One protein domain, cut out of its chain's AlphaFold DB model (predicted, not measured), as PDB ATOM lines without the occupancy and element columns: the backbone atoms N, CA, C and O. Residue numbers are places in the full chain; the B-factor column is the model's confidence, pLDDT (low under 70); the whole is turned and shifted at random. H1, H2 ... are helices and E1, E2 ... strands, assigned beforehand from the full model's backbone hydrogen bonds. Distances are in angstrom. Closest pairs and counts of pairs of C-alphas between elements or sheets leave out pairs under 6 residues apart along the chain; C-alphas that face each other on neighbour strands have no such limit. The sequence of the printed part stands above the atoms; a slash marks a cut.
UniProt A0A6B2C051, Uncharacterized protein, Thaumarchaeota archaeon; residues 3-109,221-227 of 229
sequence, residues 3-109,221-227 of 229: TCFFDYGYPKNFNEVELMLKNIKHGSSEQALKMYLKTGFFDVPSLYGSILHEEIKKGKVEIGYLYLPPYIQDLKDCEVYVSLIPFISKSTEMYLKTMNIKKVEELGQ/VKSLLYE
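What this domain is: This is residues 3 to 109 and 221 to 227 of the 229 residues of an uncharacterized protein of Thaumarchaeota archaeon (UniProt A0A6B2C051). A small sheet of three parallel strands has H3 along one face, with H6 close to H3, while H1 and H2 form a steeply tilted pair beyond the strand ends and make much of the long axis. H5 lies off the sheet and touches no helix, and H4 only grazes the sheet. The printed part has 114 residues, with six named helices and three named strands in the order E1 H1 H2 H3 H4 E2 E3 H5 H6; the sheet order is E2 E1 E3, and the class is mixed, helices and strands. The whole is compact, with a radius of gyration of the C-alphas of 14.5 A and spans of 39 by 29 by 25 A.

How they stand to each other: E1, residues 3 to 7, is the inner strand, parallel to its neighbour E2, residues 61 to 65, at 24 degrees; N 5 and O 62 are within hydrogen-bond range at 2.8 A. E1 is also parallel to E3, residues 78 to 83, at 32 degrees, with N 4 and O 80 at 2.9 A. H1, residues 14 to 24, touches H2, residues 29 to 39, at a steep tilt of 53 degrees, opposite ways; their closest C-alphas, of Glu 18 and Ser 29, are 6.6 A apart. H3, residues 44 to 51, is on the sheet at a height of 10.3 A over E2 and, only just, E1, where 3 of its C-alphas fall, and runs along the strands at 7 degrees to E2 on the local plane. H4, residues 53 to 57, only grazes the sheet with its residues 53 to 56. E1, these four helices and E2 make a strand-helix-strand unit, two parallel neighbour strands with helices between. H6, residues 221 to 227, is close to H3 but not clearly touching, the closest C-alphas being those of Ile 51 and Lys 222, 5.8 A. H5, residues 90 to 98, is not on the sheet. Every O i to N i+4 pair is within hydrogen-bond range in H1 to H5, and 2 of 3 in H6.

Where its parts are: E1 begins at C-alpha 3, (4.368, 18.646, 98.440), and is 13.7 A long. H1 is 15.5 A, H2 15.7 A, H3 10.8 A, H4 6.2 A, E2 13.8 A, E3 12.9 A, H5 12.4 A and H6 10.4 A. H6 ends at C-alpha 227, (-1.411, 22.617, 106.537).

The domain as a whole: The farthest C-alphas, of Glu 30 and Lys 58, are 41.0 A apart. Residues 110 to 220 are not printed; C-alphas 109 and 221 are 14.5 A apart across the cut. The link E2 to E3 is long, 12 residues. Residues 26 to 29 have pLDDT under 70.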
ATOM      1  N   THR A   3       4.221  17.228  98.090       96.38
ATOM      2  CA  THR A   3       4.368  18.646  98.440       96.38
ATOM      3  C   THR A   3       5.849  19.015  98.412       96.38
ATOM      4  O   THR A   3       6.669  18.382  99.078       96.38
ATOM      5  N   CYS A   4       6.205  20.036  97.640       97.19
ATOM      6  CA  CYS A   4       7.583  20.499  97.509       97.19
ATOM      7  C   CYS A   4       7.756  21.835  98.233       97.19
ATOM      8  O   CYS A   4       7.202  22.851  97.816       97.19
ATOM      9  N   PHE A   5       8.529  21.843  99.313       97.69
ATOM     10  CA  PHE A   5       8.876  23.069 100.023       97.69
ATOM     11  C   PHE A   5      10.136  23.696  99.432       97.69
ATOM     12  O   PHE A   5      11.023  22.986  98.952       97.69
ATOM     13  N   PHE A   6      10.252  25.021  99.501       97.06
ATOM     14  CA  PHE A   6      11.493  25.679  99.108       97.06
ATOM     15  C   PHE A   6      11.835  26.941  99.889       97.06
ATOM     16  O   PHE A   6      10.955  27.632 100.392       97.06
ATOM     17  N   ASP A   7      13.126  27.259  99.935       95.38
ATOM     18  CA  ASP A   7      13.679  28.473 100.550       95.38
ATOM     19  C   ASP A   7      14.846  29.026  99.699       95.38
ATOM     20  O   ASP A   7      15.225  28.429  98.690       95.38
ATOM     21  N   TYR A   8      15.458  30.145 100.087       90.94
ATOM     22  CA  TYR A   8      16.607  30.727  99.382       90.94
ATOM     23  C   TYR A   8      17.831  29.796  99.361       90.94
ATOM     24  O   TYR A   8      18.491  29.662  98.328       90.94
ATOM     25  N   GLY A   9      18.096  29.124 100.483       90.50
ATOM     26  CA  GLY A   9      19.291  28.311 100.715       90.50
ATOM     27  C   GLY A   9      20.100  28.829 101.901       90.50
ATOM     28  O   GLY A   9      20.160  30.031 102.138       90.50
ATOM     29  N   TYR A  10      20.715  27.912 102.648       91.19
ATOM     30  CA  TYR A  10      21.473  28.222 103.859       91.19
ATOM     31  C   TYR A  10      22.852  27.566 103.771       91.19
ATOM     32  O   TYR A  10      22.937  26.340 103.880       91.19
ATOM     33  N   PRO A  11      23.923  28.341 103.543       90.25
ATOM     34  CA  PRO A  11      25.250  27.776 103.390       90.25
ATOM     35  C   PRO A  11      25.766  27.243 104.728       90.25
ATOM     36  O   PRO A  11      25.652  27.902 105.765       90.25
ATOM     37  N   LYS A  12      26.376  26.059 104.698       87.69
ATOM     38  CA  LYS A  12      26.941  25.376 105.875       87.69
ATOM     39  C   LYS A  12      28.430  25.641 106.071       87.69
ATOM     40  O   LYS A  12      28.991  25.332 107.118       87.69
ATOM     41  N   ASN A  13      29.088  26.152 105.039       88.25
ATOM     42  CA  ASN A  13      30.522  26.387 105.016       88.25
ATOM     43  C   ASN A  13      30.874  27.487 104.007       88.25
ATOM     44  O   ASN A  13      30.025  27.994 103.272       88.25
ATOM     45  N   PHE A  14      32.160  27.837 103.972       86.50
ATOM     46  CA  PHE A  14      32.706  28.856 103.084       86.50
ATOM     47  C   PHE A  14      32.401  28.608 101.601       86.50
ATOM     48  O   PHE A  14      31.932  29.508 100.910       86.50
ATOM     49  N   ASN A  15      32.615  27.380 101.131       88.44
ATOM     50  CA  ASN A  15      32.445  27.035  99.720       88.44
ATOM     51  C   ASN A  15      30.985  27.209  99.283       88.44
ATOM     52  O   ASN A  15      30.708  27.655  98.171       88.44
ATOM     53  N   GLU A  16      30.036  26.895 100.166       90.56
ATOM     54  CA  GLU A  16      28.616  27.120  99.903       90.56
ATOM     55  C   GLU A  16      28.242  28.606  99.914       90.56
ATOM     56  O   GLU A  16      27.388  29.009  99.129       90.56
ATOM     57  N   VAL A  17      28.900  29.451 100.719       88.69
ATOM     58  CA  VAL A  17      28.717  30.912 100.626       88.69
ATOM     59  C   VAL A  17      29.161  31.413  99.255       88.69
ATOM     60  O   VAL A  17      28.407  32.132  98.598       88.69
ATOM     61  N   GLU A  18      30.345  31.015  98.789       87.50
ATOM     62  CA  GLU A  18      30.836  31.410  97.463       87.50
ATOM     63  C   GLU A  18      29.904  30.939  96.341       87.50
ATOM     64  O   GLU A  18      29.565  31.716  95.442       87.50
ATOM     65  N   LEU A  19      29.441  29.686  96.414       89.44
ATOM     66  CA  LEU A  19      28.500  29.120  95.451       89.44
ATOM     67  C   LEU A  19      27.170  29.884  95.441       89.44
ATOM     68  O   LEU A  19      26.686  30.269  94.375       89.44
ATOM     69  N   MET A  20      26.600  30.142  96.619       89.19
ATOM     70  CA  MET A  20      25.343  30.869  96.756       89.19
ATOM     71  C   MET A  20      25.456  32.288  96.177       89.19
ATOM     72  O   MET A  20      24.603  32.708  95.398       89.19
ATOM     73  N   LEU A  21      26.535  33.015  96.485       86.31
ATOM     74  CA  LEU A  21      26.756  34.377  95.980       86.31
ATOM     75  C   LEU A  21      26.963  34.413  94.464       86.31
ATOM     76  O   LEU A  21      26.435  35.305  93.791       86.31
ATOM     77  N   LYS A  22      27.668  33.419  93.909       85.94
ATOM     78  CA  LYS A  22      27.792  33.241  92.457       85.94
ATOM     79  C   LYS A  22      26.418  33.067  91.798       85.94
ATOM     80  O   LYS A  22      26.180  33.637  90.732       85.94
ATOM     81  N   ASN A  23      25.513  32.333  92.443       85.44
ATOM     82  CA  ASN A  23      24.164  32.075  91.938       85.44
ATOM     83  C   ASN A  23      23.219  33.285  92.083       85.44
ATOM     84  O   ASN A  23      22.405  33.524  91.191       85.44
ATOM     85  N   ILE A  24      23.360  34.089  93.144       79.69
ATOM     86  CA  ILE A  24      22.552  35.304  93.381       79.69
ATOM     87  C   ILE A  24      22.901  36.436  92.388       79.69
ATOM     88  O   ILE A  24      22.088  37.333  92.166       79.69
ATOM     89  N   LYS A  25      24.086  36.401  91.756       70.62
ATOM     90  CA  LYS A  25      24.602  37.424  90.810       70.62
ATOM     91  C   LYS A  25      24.706  38.849  91.387       70.62
ATOM     92  O   LYS A  25      25.016  39.787  90.655       70.62
ATOM     93  N   HIS A  26      24.501  39.015  92.694       58.31
ATOM     94  CA  HIS A  26      24.592  40.279  93.418       58.31
ATOM     95  C   HIS A  26      25.247  40.054  94.785       58.31
ATOM     96  O   HIS A  26      24.620  39.533  95.701       58.31
ATOM     97  N   GLY A  27      26.499  40.485  94.942       55.94
ATOM     98  CA  GLY A  27      27.166  40.522  96.243       55.94
ATOM     99  C   GLY A  27      28.684  40.615  96.130       55.94
ATOM    100  O   GLY A  27      29.283  40.001  95.252       55.94
ATOM    101  N   SER A  28      29.304  41.380  97.029       63.75
ATOM    102  CA  SER A  28      30.738  41.252  97.298       63.75
ATOM    103  C   SER A  28      30.945  40.022  98.180       63.75
ATOM    104  O   SER A  28      30.360  39.941  99.264       63.75
ATOM    105  N   SER A  29      31.769  39.075  97.721       69.75
ATOM    106  CA  SER A  29      32.085  37.839  98.449       69.75
ATOM    107  C   SER A  29      32.582  38.109  99.868       69.75
ATOM    108  O   SER A  29      32.221  37.398 100.801       69.75
ATOM    109  N   GLU A  30      33.337  39.191 100.055       79.56
ATOM    110  CA  GLU A  30      33.987  39.503 101.323       79.56
ATOM    111  C   GLU A  30      33.004  39.950 102.419       79.56
ATOM    112  O   GLU A  30      33.143  39.559 103.578       79.56
ATOM    113  N   GLN A  31      31.992  40.756 102.081       80.75
ATOM    114  CA  GLN A  31      31.028  41.252 103.071       80.75
ATOM    115  C   GLN A  31      30.097  40.140 103.559       80.75
ATOM    116  O   GLN A  31      29.904  39.979 104.764       80.75
ATOM    117  N   ALA A  32      29.571  39.343 102.628       82.94
ATOM    118  CA  ALA A  32      28.747  38.188 102.960       82.94
ATOM    119  C   ALA A  32      29.546  37.157 103.770       82.94
ATOM    120  O   ALA A  32      29.049  36.644 104.771       82.94
ATOM    121  N   LEU A  33      30.814  36.925 103.416       84.06
ATOM    122  CA  LEU A  33      31.692  36.058 104.195       84.06
ATOM    123  C   LEU A  33      31.852  36.538 105.640       84.06
ATOM    124  O   LEU A  33      31.660  35.762 106.575       84.06
ATOM    125  N   LYS A  34      32.186  37.820 105.836       87.31
ATOM    126  CA  LYS A  34      32.338  38.403 107.178       87.31
ATOM    127  C   LYS A  34      31.060  38.250 108.001       87.31
ATOM    128  O   LYS A  34      31.144  37.940 109.186       87.31
ATOM    129  N   MET A  35      29.893  38.411 107.379       89.75
ATOM    130  CA  MET A  35      28.596  38.215 108.026       89.75
ATOM    131  C   MET A  35      28.388  36.766 108.494       89.75
ATOM    132  O   MET A  35      28.075  36.548 109.666       89.75
ATOM    133  N   TYR A  36      28.598  35.777 107.618       89.12
ATOM    134  CA  TYR A  36      28.442  34.357 107.968       89.12
ATOM    135  C   TYR A  36      29.455  33.901 109.027       89.12
ATOM    136  O   TYR A  36      29.095  33.158 109.937       89.12
ATOM    137  N   LEU A  37      30.695  34.401 108.982       87.31
ATOM    138  CA  LEU A  37      31.695  34.132 110.024       87.31
ATOM    139  C   LEU A  37      31.316  34.752 111.374       87.31
ATOM    140  O   LEU A  37      31.496  34.124 112.413       87.31
ATOM    141  N   LYS A  38      30.792  35.982 111.366       89.44
ATOM    142  CA  LYS A  38      30.402  36.720 112.577       89.44
ATOM    143  C   LYS A  38      29.190  36.111 113.275       89.44
ATOM    144  O   LYS A  38      29.106  36.162 114.500       89.44
ATOM    145  N   THR A  39      28.243  35.594 112.501       87.75
ATOM    146  CA  THR A  39      26.975  35.072 113.021       87.75
ATOM    147  C   THR A  39      27.018  33.564 113.276       87.75
ATOM    148  O   THR A  39      26.340  33.092 114.182       87.75
ATOM    149  N   GLY A  40      27.891  32.831 112.581       81.69
ATOM    150  CA  GLY A  40      27.942  31.372 112.597       81.69
ATOM    151  C   GLY A  40      27.038  30.807 111.503       81.69
ATOM    152  O   GLY A  40      25.924  31.265 111.310       81.69
ATOM    153  N   PHE A  41      27.511  29.833 110.729       75.31
ATOM    154  CA  PHE A  41      26.697  29.199 109.687       75.31
ATOM    155  C   PHE A  41      25.466  28.517 110.321       75.31
ATOM    156  O   PHE A  41      25.622  27.635 111.167       75.31
ATOM    157  N   PHE A  42      24.248  28.923 109.940       76.25
ATOM    158  CA  PHE A  42      23.003  28.409 110.532       76.25
ATOM    159  C   PHE A  42      22.423  27.262 109.713       76.25
ATOM    160  O   PHE A  42      21.969  27.459 108.587       76.25
ATOM    161  N   ASP A  43      22.367  26.068 110.306       82.56
ATOM    162  CA  ASP A  43      21.796  24.884 109.657       82.56
ATOM    163  C   ASP A  43      20.264  24.817 109.794       82.56
ATOM    164  O   ASP A  43      19.694  23.894 110.379       82.56
ATOM    165  N   VAL A  44      19.587  25.819 109.231       86.06
ATOM    166  CA  VAL A  44      18.124  25.826 109.078       86.06
ATOM    167  C   VAL A  44      17.607  24.621 108.260       86.06
ATOM    168  O   VAL A  44      16.570  24.070 108.635       86.06
ATOM    169  N   PRO A  45      18.302  24.124 107.209       86.06
ATOM    170  CA  PRO A  45      17.920  22.901 106.502       86.06
ATOM    171  C   PRO A  45      17.689  21.704 107.423       86.06
ATOM    172  O   PRO A  45      16.690  21.000 107.271       86.06
ATOM    173  N   SER A  46      18.560  21.500 108.416       85.81
ATOM    174  CA  SER A  46      18.390  20.424 109.398       85.81
ATOM    175  C   SER A  46      17.148  20.613 110.279       85.81
ATOM    176  O   SER A  46      16.510  19.624 110.643       85.81
ATOM    177  N   LEU A  47      16.737  21.856 110.569       92.56
ATOM    178  CA  LEU A  47      15.492  22.136 111.299       92.56
ATOM    179  C   LEU A  47      14.261  21.746 110.474       92.56
ATOM    180  O   LEU A  47      13.395  21.023 110.973       92.56
ATOM    181  N   TYR A  48      14.197  22.156 109.202       93.81
ATOM    182  CA  TYR A  48      13.102  21.744 108.317       93.81
ATOM    183  C   TYR A  48      13.078  20.223 108.123       93.81
ATOM    184  O   TYR A  48      12.015  19.606 108.218       93.81
ATOM    185  N   GLY A  49      14.251  19.608 107.935       92.25
ATOM    186  CA  GLY A  49      14.402  18.156 107.841       92.25
ATOM    187  C   GLY A  49      13.910  17.427 109.093       92.25
ATOM    188  O   GLY A  49      13.269  16.388 108.975       92.25
ATOM    189  N   SER A  50      14.128  17.988 110.287       94.94
ATOM    190  CA  SER A  50      13.594  17.437 111.536       94.94
ATOM    191  C   SER A  50      12.074  17.580 111.644       94.94
ATOM    192  O   SER A  50      11.418  16.665 112.140       94.94
ATOM    193  N   ILE A  51      11.498  18.702 111.205       96.94
ATOM    194  CA  ILE A  51      10.044  18.946 111.267       96.94
ATOM    195  C   ILE A  51       9.281  18.017 110.312       96.94
ATOM    196  O   ILE A  51       8.214  17.494 110.657       96.94
ATOM    197  N   LEU A  52       9.839  17.801 109.121       96.44
ATOM    198  CA  LEU A  52       9.226  17.043 108.029       96.44
ATOM    199  C   LEU A  52       9.784  15.614 107.897       96.44
ATOM    200  O   LEU A  52       9.480  14.938 106.918       96.44
ATOM    201  N   HIS A  53      10.569  15.139 108.875       95.81
ATOM    202  CA  HIS A  53      11.330  13.885 108.796       95.81
ATOM    203  C   HIS A  53      10.491  12.692 108.321       95.81
ATOM    204  O   HIS A  53      10.848  12.014 107.355       95.81
ATOM    205  N   GLU A  54       9.351  12.462 108.974       96.25
ATOM    206  CA  GLU A  54       8.471  11.332 108.666       96.25
ATOM    207  C   GLU A  54       7.880  11.413 107.255       96.25
ATOM    208  O   GLU A  54       7.707  10.395 106.588       96.25
ATOM    209  N   GLU A  55       7.593  12.616 106.769       97.25
ATOM    210  CA  GLU A  55       6.921  12.830 105.485       97.25
ATOM    211  C   GLU A  55       7.913  12.786 104.319       97.25
ATOM    212  O   GLU A  55       7.599  12.238 103.258       97.25
ATOM    213  N   ILE A  56       9.152  13.231 104.552       96.06
ATOM    214  CA  ILE A  56      10.286  12.999 103.647       96.06
ATOM    215  C   ILE A  56      10.550  11.494 103.524       96.06
ATOM    216  O   ILE A  56      10.646  10.970 102.415       96.06
ATOM    217  N   LYS A  57      10.592  10.762 104.647       96.44
ATOM    218  CA  LYS A  57      10.815   9.305 104.651       96.44
ATOM    219  C   LYS A  57       9.721   8.536 103.901       96.44
ATOM    220  O   LYS A  57      10.012   7.525 103.266       96.44
ATOM    221  N   LYS A  58       8.475   9.017 103.946       96.06
ATOM    222  CA  LYS A  58       7.340   8.463 103.185       96.06
ATOM    223  C   LYS A  58       7.344   8.857 101.700       96.06
ATOM    224  O   LYS A  58       6.459   8.417 100.972       96.06
ATOM    225  N   GLY A  59       8.281   9.698 101.253       94.50
ATOM    226  CA  GLY A  59       8.320  10.225  99.886       94.50
ATOM    227  C   GLY A  59       7.184  11.202  99.563       94.50
ATOM    228  O   GLY A  59       6.898  11.446  98.391       94.50
ATOM    229  N   LYS A  60       6.516  11.746 100.590       95.81
ATOM    230  CA  LYS A  60       5.405  12.702 100.455       95.81
ATOM    231  C   LYS A  60       5.866  14.150 100.367       95.81
ATOM    232  O   LYS A  60       5.085  15.010  99.968       95.81
ATOM    233  N   VAL A  61       7.113  14.412 100.755       96.88
ATOM    234  CA  VAL A  61       7.686  15.752 100.842       96.88
ATOM    235  C   VAL A  61       9.100  15.782 100.286       96.88
ATOM    236  O   VAL A  61       9.897  14.890 100.567       96.88
ATOM    237  N   GLU A  62       9.423  16.853  99.566       96.38
ATOM    238  CA  GLU A  62      10.800  17.248  99.264       96.38
ATOM    239  C   GLU A  62      11.040  18.712  99.624       96.38
ATOM    240  O   GLU A  62      10.111  19.518  99.664       96.38
ATOM    241  N   ILE A  63      12.303  19.048  99.895       97.00
ATOM    242  CA  ILE A  63      12.747  20.415 100.158       97.00
ATOM    243  C   ILE A  63      13.832  20.747  99.140       97.00
ATOM    244  O   ILE A  63      14.790  19.987  99.005       97.00
ATOM    245  N   GLY A  64      13.684  21.869  98.443       96.31
ATOM    246  CA  GLY A  64      14.696  22.408  97.537       96.31
ATOM    247  C   GLY A  64      15.041  23.855  97.862       96.31
ATOM    248  O   GLY A  64      14.341  24.523  98.619       96.31
ATOM    249  N   TYR A  65      16.117  24.366  97.277       96.00
ATOM    250  CA  TYR A  65      16.557  25.738  97.495       96.00
ATOM    251  C   TYR A  65      16.791  26.475  96.181       96.00
ATOM    252  O   TYR A  65      17.038  25.871  95.135       96.00
ATOM    253  N   LEU A  66      16.684  27.802  96.218       93.88
ATOM    254  CA  LEU A  66      16.888  28.622  95.025       93.88
ATOM    255  C   LEU A  66      18.364  28.658  94.625       93.88
ATOM    256  O   LEU A  66      18.679  28.531  93.446       93.88
ATOM    257  N   TYR A  67      19.267  28.811  95.597       92.44
ATOM    258  CA  TYR A  67      20.667  29.142  95.322       92.44
ATOM    259  C   TYR A  67      21.678  28.083  95.766       92.44
ATOM    260  O   TYR A  67      22.867  28.242  95.484       92.44
ATOM    261  N   LEU A  68      21.230  27.001  96.406       93.38
ATOM    262  CA  LEU A  68      22.064  25.883  96.857       93.38
ATOM    263  C   LEU A  68      21.387  24.532  96.560       93.38
ATOM    264  O   LEU A  68      20.167  24.483  96.430       93.38
ATOM    265  N   PRO A  69      22.146  23.430  96.438       92.38
ATOM    266  CA  PRO A  69      21.560  22.104  96.281       92.38
ATOM    267  C   PRO A  69      20.922  21.590  97.593       92.38
ATOM    268  O   PRO A  69      21.403  21.934  98.675       92.38
ATOM    269  N   PRO A  70      19.899  20.713  97.521       94.56
ATOM    270  CA  PRO A  70      19.163  20.325  96.313       94.56
ATOM    271  C   PRO A  70      18.386  21.514  95.739       94.56
ATOM    272  O   PRO A  70      17.741  22.246  96.486       94.56
ATOM    273  N   TYR A  71      18.457  21.739  94.425       95.19
ATOM    274  CA  TYR A  71      17.831  22.918  93.839       95.19
ATOM    275  C   TYR A  71      16.336  22.710  93.600       95.19
ATOM    276  O   TYR A  71      15.896  21.611  93.263       95.19
ATOM    277  N   ILE A  72      15.548  23.783  93.707       94.75
ATOM    278  CA  ILE A  72      14.094  23.725  93.494       94.75
ATOM    279  C   ILE A  72      13.710  23.180  92.106       94.75
ATOM    280  O   ILE A  72      12.720  22.462  91.985       94.75
ATOM    281  N   GLN A  73      14.493  23.478  91.064       91.88
ATOM    282  CA  GLN A  73      14.234  22.992  89.703       91.88
ATOM    283  C   GLN A  73      14.523  21.497  89.515       91.88
ATOM    284  O   GLN A  73      14.068  20.910  88.536       91.88
ATOM    285  N   ASP A  74      15.270  20.887  90.439       94.50
ATOM    286  CA  ASP A  74      15.598  19.462  90.391       94.50
ATOM    287  C   ASP A  74      14.529  18.606  91.089       94.50
ATOM    288  O   ASP A  74      14.535  17.378  90.956       94.50
ATOM    289  N   LEU A  75      13.593  19.242  91.809       93.12
ATOM    290  CA  LEU A  75      12.464  18.565  92.436       93.12
ATOM    291  C   LEU A  75      11.497  18.061  91.357       93.12
ATOM    292  O   LEU A  75      11.072  18.804  90.470       93.12
ATOM    293  N   LYS A  76      11.134  16.783  91.439       89.31
ATOM    294  CA  LYS A  76      10.233  16.102  90.482       89.31
ATOM    295  C   LYS A  76       8.874  15.853  91.114       89.31
ATOM    296  O   LYS A  76       8.769  15.975  92.313       89.31
ATOM    297  N   ASP A  77       7.843  15.476  90.360       91.12
ATOM    298  CA  ASP A  77       6.546  14.994  90.890       91.12
ATOM    299  C   ASP A  77       5.833  15.902  91.922       91.12
ATOM    300  O   ASP A  77       5.011  15.422  92.716       91.12
ATOM    301  N   CYS A  78       6.142  17.202  91.913       92.56
ATOM    302  CA  CYS A  78       5.559  18.200  92.802       92.56
ATOM    303  C   CYS A  78       4.125  18.530  92.370       92.56
ATOM    304  O   CYS A  78       3.900  19.041  91.274       92.56
ATOM    305  N   GLU A  79       3.158  18.259  93.242       90.50
ATOM    306  CA  GLU A  79       1.764  18.680  93.059       90.50
ATOM    307  C   GLU A  79       1.587  20.158  93.401       90.50
ATOM    308  O   GLU A  79       0.916  20.908  92.693       90.50
ATOM    309  N   VAL A  80       2.241  20.573  94.483       92.44
ATOM    310  CA  VAL A  80       2.209  21.931  95.005       92.44
ATOM    311  C   VAL A  80       3.616  22.344  95.413       92.44
ATOM    312  O   VAL A  80       4.394  21.542  95.934       92.44
ATOM    313  N   TYR A  81       3.932  23.613  95.172       96.44
ATOM    314  CA  TYR A  81       5.127  24.257  95.692       96.44
ATOM    315  C   TYR A  81       4.729  25.183  96.835       96.44
ATOM    316  O   TYR A  81       3.871  26.047  96.652       96.44
ATOM    317  N   VAL A  82       5.359  25.020  97.994       97.31
ATOM    318  CA  VAL A  82       5.105  25.830  99.188       97.31
ATOM    319  C   VAL A  82       6.377  26.579  99.560       97.31
ATOM    320  O   VAL A  82       7.443  25.990  99.742       97.31
ATOM    321  N   SER A  83       6.271  27.895  99.669       97.31
ATOM    322  CA  SER A  83       7.390  28.749 100.044       97.31
ATOM    323  C   SER A  83       7.609  28.743 101.552       97.31
ATOM    324  O   SER A  83       6.733  29.152 102.311       97.31
ATOM    325  N   LEU A  84       8.812  28.371 101.982       96.94
ATOM    326  CA  LEU A  84       9.292  28.555 103.354       96.94
ATOM    327  C   LEU A  84       9.664  30.020 103.637       96.94
ATOM    328  O   LEU A  84       9.810  30.406 104.793       96.94
ATOM    329  N   ILE A  85       9.746  30.855 102.595       95.56
ATOM    330  CA  ILE A  85       9.804  32.315 102.699       95.56
ATOM    331  C   ILE A  85       8.355  32.812 102.842       95.56
ATOM    332  O   ILE A  85       7.593  32.685 101.877       95.56
ATOM    333  N   PRO A  86       7.936  33.380 103.991       96.94
ATOM    334  CA  PRO A  86       6.527  33.699 104.225       96.94
ATOM    335  C   PRO A  86       5.932  34.685 103.213       96.94
ATOM    336  O   PRO A  86       4.765  34.562 102.858       96.94
ATOM    337  N   PHE A  87       6.733  35.640 102.734       96.94
ATOM    338  CA  PHE A  87       6.321  36.631 101.743       96.94
ATOM    339  C   PHE A  87       7.346  36.661 100.610       96.94
ATOM    340  O   PHE A  87       8.505  37.020 100.815       96.94
ATOM    341  N   ILE A  88       6.922  36.290  99.407       94.69
ATOM    342  CA  ILE A  88       7.764  36.277  98.211       94.69
ATOM    343  C   ILE A  88       7.699  37.647  97.529       94.69
ATOM    344  O   ILE A  88       6.617  38.173  97.237       94.69
ATOM    345  N   SER A  89       8.878  38.202  97.241       93.56
ATOM    346  CA  SER A  89       9.062  39.415  96.444       93.56
ATOM    347  C   SER A  89       9.059  39.131  94.940       93.56
ATOM    348  O   SER A  89       9.259  38.004  94.480       93.56
ATOM    349  N   LYS A  90       8.908  40.179  94.131       91.50
ATOM    350  CA  LYS A  90       8.928  40.115  92.667       91.50
ATOM    351  C   LYS A  90      10.198  39.464  92.113       91.50
ATOM    352  O   LYS A  90      10.116  38.765  91.106       91.50
ATOM    353  N   SER A  91      11.361  39.664  92.738       88.50
ATOM    354  CA  SER A  91      12.608  39.014  92.299       88.50
ATOM    355  C   SER A  91      12.513  37.494  92.407       88.50
ATOM    356  O   SER A  91      12.898  36.780  91.481       88.50
ATOM    357  N   THR A  92      11.933  37.006  93.498       91.19
ATOM    358  CA  THR A  92      11.740  35.577  93.740       91.19
ATOM    359  C   THR A  92      10.634  35.017  92.842       91.19
ATOM    360  O   THR A  92      10.828  33.973  92.224       91.19
ATOM    361  N   GLU A  93       9.531  35.747  92.632       91.81
ATOM    362  CA  GLU A  93       8.505  35.376  91.640       91.81
ATOM    363  C   GLU A  93       9.088  35.253  90.220       91.81
ATOM    364  O   GLU A  93       8.738  34.337  89.473       91.81
ATOM    365  N   MET A  94       9.980  36.167  89.826       90.12
ATOM    366  CA  MET A  94      10.653  36.112  88.525       90.12
ATOM    367  C   MET A  94      11.570  34.893  88.413       90.12
ATOM    368  O   MET A  94      11.533  34.213  87.390       90.12
ATOM    369  N   TYR A  95      12.342  34.587  89.459       89.75
ATOM    370  CA  TYR A  95      13.193  33.398  89.497       89.75
ATOM    371  C   TYR A  95      12.371  32.117  89.306       89.75
ATOM    372  O   TYR A  95      12.658  31.314  88.419       89.75
ATOM    373  N   LEU A  96      11.277  31.965  90.053       92.00
ATOM    374  CA  LEU A  96      10.396  30.799  89.956       92.00
ATOM    375  C   LEU A  96       9.793  30.645  88.551       92.00
ATOM    376  O   LEU A  96       9.785  29.545  87.996       92.00
ATOM    377  N   LYS A  97       9.391  31.758  87.918       90.81
ATOM    378  CA  LYS A  97       8.904  31.757  86.528       90.81
ATOM    379  C   LYS A  97       9.949  31.242  85.542       90.81
ATOM    380  O   LYS A  97       9.588  30.496  84.636       90.81
ATOM    381  N   THR A  98      11.223  31.603  85.716       89.25
ATOM    382  CA  THR A  98      12.306  31.082  84.857       89.25
ATOM    383  C   THR A  98      12.533  29.580  85.016       89.25
ATOM    384  O   THR A  98      12.995  28.941  84.078       89.25
ATOM    385  N   MET A  99      12.128  29.011  86.153       88.25
ATOM    386  CA  MET A  99      12.181  27.572  86.429       88.25
ATOM    387  C   MET A  99      10.880  26.847  86.050       88.25
ATOM    388  O   MET A  99      10.679  25.701  86.436       88.25
ATOM    389  N   ASN A 100       9.981  27.498  85.301       88.25
ATOM    390  CA  ASN A 100       8.650  26.992  84.941       88.25
ATOM    391  C   ASN A 100       7.731  26.672  86.138       88.25
ATOM    392  O   ASN A 100       6.705  26.010  85.970       88.25
ATOM    393  N   ILE A 101       8.025  27.212  87.322       89.44
ATOM    394  CA  ILE A 101       7.179  27.089  88.512       89.44
ATOM    395  C   ILE A 101       6.190  28.258  88.502       89.44
ATOM    396  O   ILE A 101       6.543  29.406  88.773       89.44
ATOM    397  N   LYS A 102       4.942  27.978  88.110       75.94
ATOM    398  CA  LYS A 102       3.922  29.018  87.869       75.94
ATOM    399  C   LYS A 102       3.041  29.332  89.075       75.94
ATOM    400  O   LYS A 102       2.521  30.443  89.147       75.94
ATOM    401  N   LYS A 103       2.843  28.372  89.979       84.56
ATOM    402  CA  LYS A 103       1.988  28.525  91.160       84.56
ATOM    403  C   LYS A 103       2.751  28.081  92.403       84.56
ATOM    404  O   LYS A 103       3.326  26.998  92.409       84.56
ATOM    405  N   VAL A 104       2.741  28.939  93.416       94.19
ATOM    406  CA  VAL A 104       3.350  28.712  94.724       94.19
ATOM    407  C   VAL A 104       2.373  29.175  95.792       94.19
ATOM    408  O   VAL A 104       1.737  30.215  95.630       94.19
ATOM    409  N   GLU A 105       2.285  28.414  96.874       96.50
ATOM    410  CA  GLU A 105       1.604  28.818  98.098       96.50
ATOM    411  C   GLU A 105       2.601  29.533  99.028       96.50
ATOM    412  O   GLU A 105       3.705  29.045  99.278       96.50
ATOM    413  N   GLU A 106       2.230  30.709  99.528       96.50
ATOM    414  CA  GLU A 106       3.038  31.507 100.456       96.50
ATOM    415  C   GLU A 106       2.468  31.393 101.869       96.50
ATOM    416  O   GLU A 106       1.329  31.801 102.105       96.50
ATOM    417  N   LEU A 107       3.267  30.907 102.826       96.31
ATOM    418  CA  LEU A 107       2.812  30.735 104.212       96.31
ATOM    419  C   LEU A 107       2.280  32.043 104.809       96.31
ATOM    420  O   LEU A 107       1.243  32.044 105.459       96.31
ATOM    421  N   GLY A 108       2.919  33.180 104.523       96.06
ATOM    422  CA  GLY A 108       2.511  34.496 105.028       96.06
ATOM    423  C   GLY A 108       1.156  34.992 104.515       96.06
ATOM    424  O   GLY A 108       0.654  36.010 104.997       96.06
ATOM    425  N   GLN A 109       0.553  34.301 103.543       95.00
ATOM    426  CA  GLN A 109      -0.792  34.589 103.045       95.00
ATOM    427  C   GLN A 109      -1.875  33.694 103.672       95.00
ATOM    428  O   GLN A 109      -3.056  33.996 103.479       95.00
ATOM    429  N   VAL A 221       6.143  26.349 113.580       97.44
ATOM    430  CA  VAL A 221       6.562  26.063 112.201       97.44
ATOM    431  C   VAL A 221       5.981  24.733 111.728       97.44
ATOM    432  O   VAL A 221       5.395  24.680 110.652       97.44
ATOM    433  N   LYS A 222       6.042  23.672 112.541       97.06
ATOM    434  CA  LYS A 222       5.415  22.385 112.207       97.06
ATOM    435  C   LYS A 222       3.928  22.541 111.899       97.06
ATOM    436  O   LYS A 222       3.462  21.997 110.903       97.06
ATOM    437  N   SER A 223       3.198  23.296 112.718       96.62
ATOM    438  CA  SER A 223       1.762  23.509 112.517       96.62
ATOM    439  C   SER A 223       1.438  24.236 111.208       96.62
ATOM    440  O   SER A 223       0.394  23.967 110.624       96.62
ATOM    441  N   LEU A 224       2.335  25.114 110.743       97.50
ATOM    442  CA  LEU A 224       2.207  25.822 109.468       97.50
ATOM    443  C   LEU A 224       2.502  24.902 108.284       97.50
ATOM    444  O   LEU A 224       1.743  24.870 107.325       97.50
ATOM    445  N   LEU A 225       3.590  24.128 108.349       96.94
ATOM    446  CA  LEU A 225       3.984  23.271 107.227       96.94
ATOM    447  C   LEU A 225       2.999  22.115 107.008       96.94
ATOM    448  O   LEU A 225       2.752  21.732 105.868       96.94
ATOM    449  N   TYR A 226       2.403  21.588 108.081       95.44
ATOM    450  CA  TYR A 226       1.456  20.471 108.009       95.44
ATOM    451  C   TYR A 226       0.065  20.872 107.487       95.44
ATOM    452  O   TYR A 226      -0.751  19.992 107.248       95.44
ATOM    453  N   GLU A 227      -0.210  22.163 107.264       94.25
ATOM    454  CA  GLU A 227      -1.411  22.617 106.537       94.25
ATOM    455  C   GLU A 227      -1.396  22.170 105.060       94.25
ATOM    456  O   GLU A 227      -2.441  22.098 104.420       94.25
TER     457      GLU A 227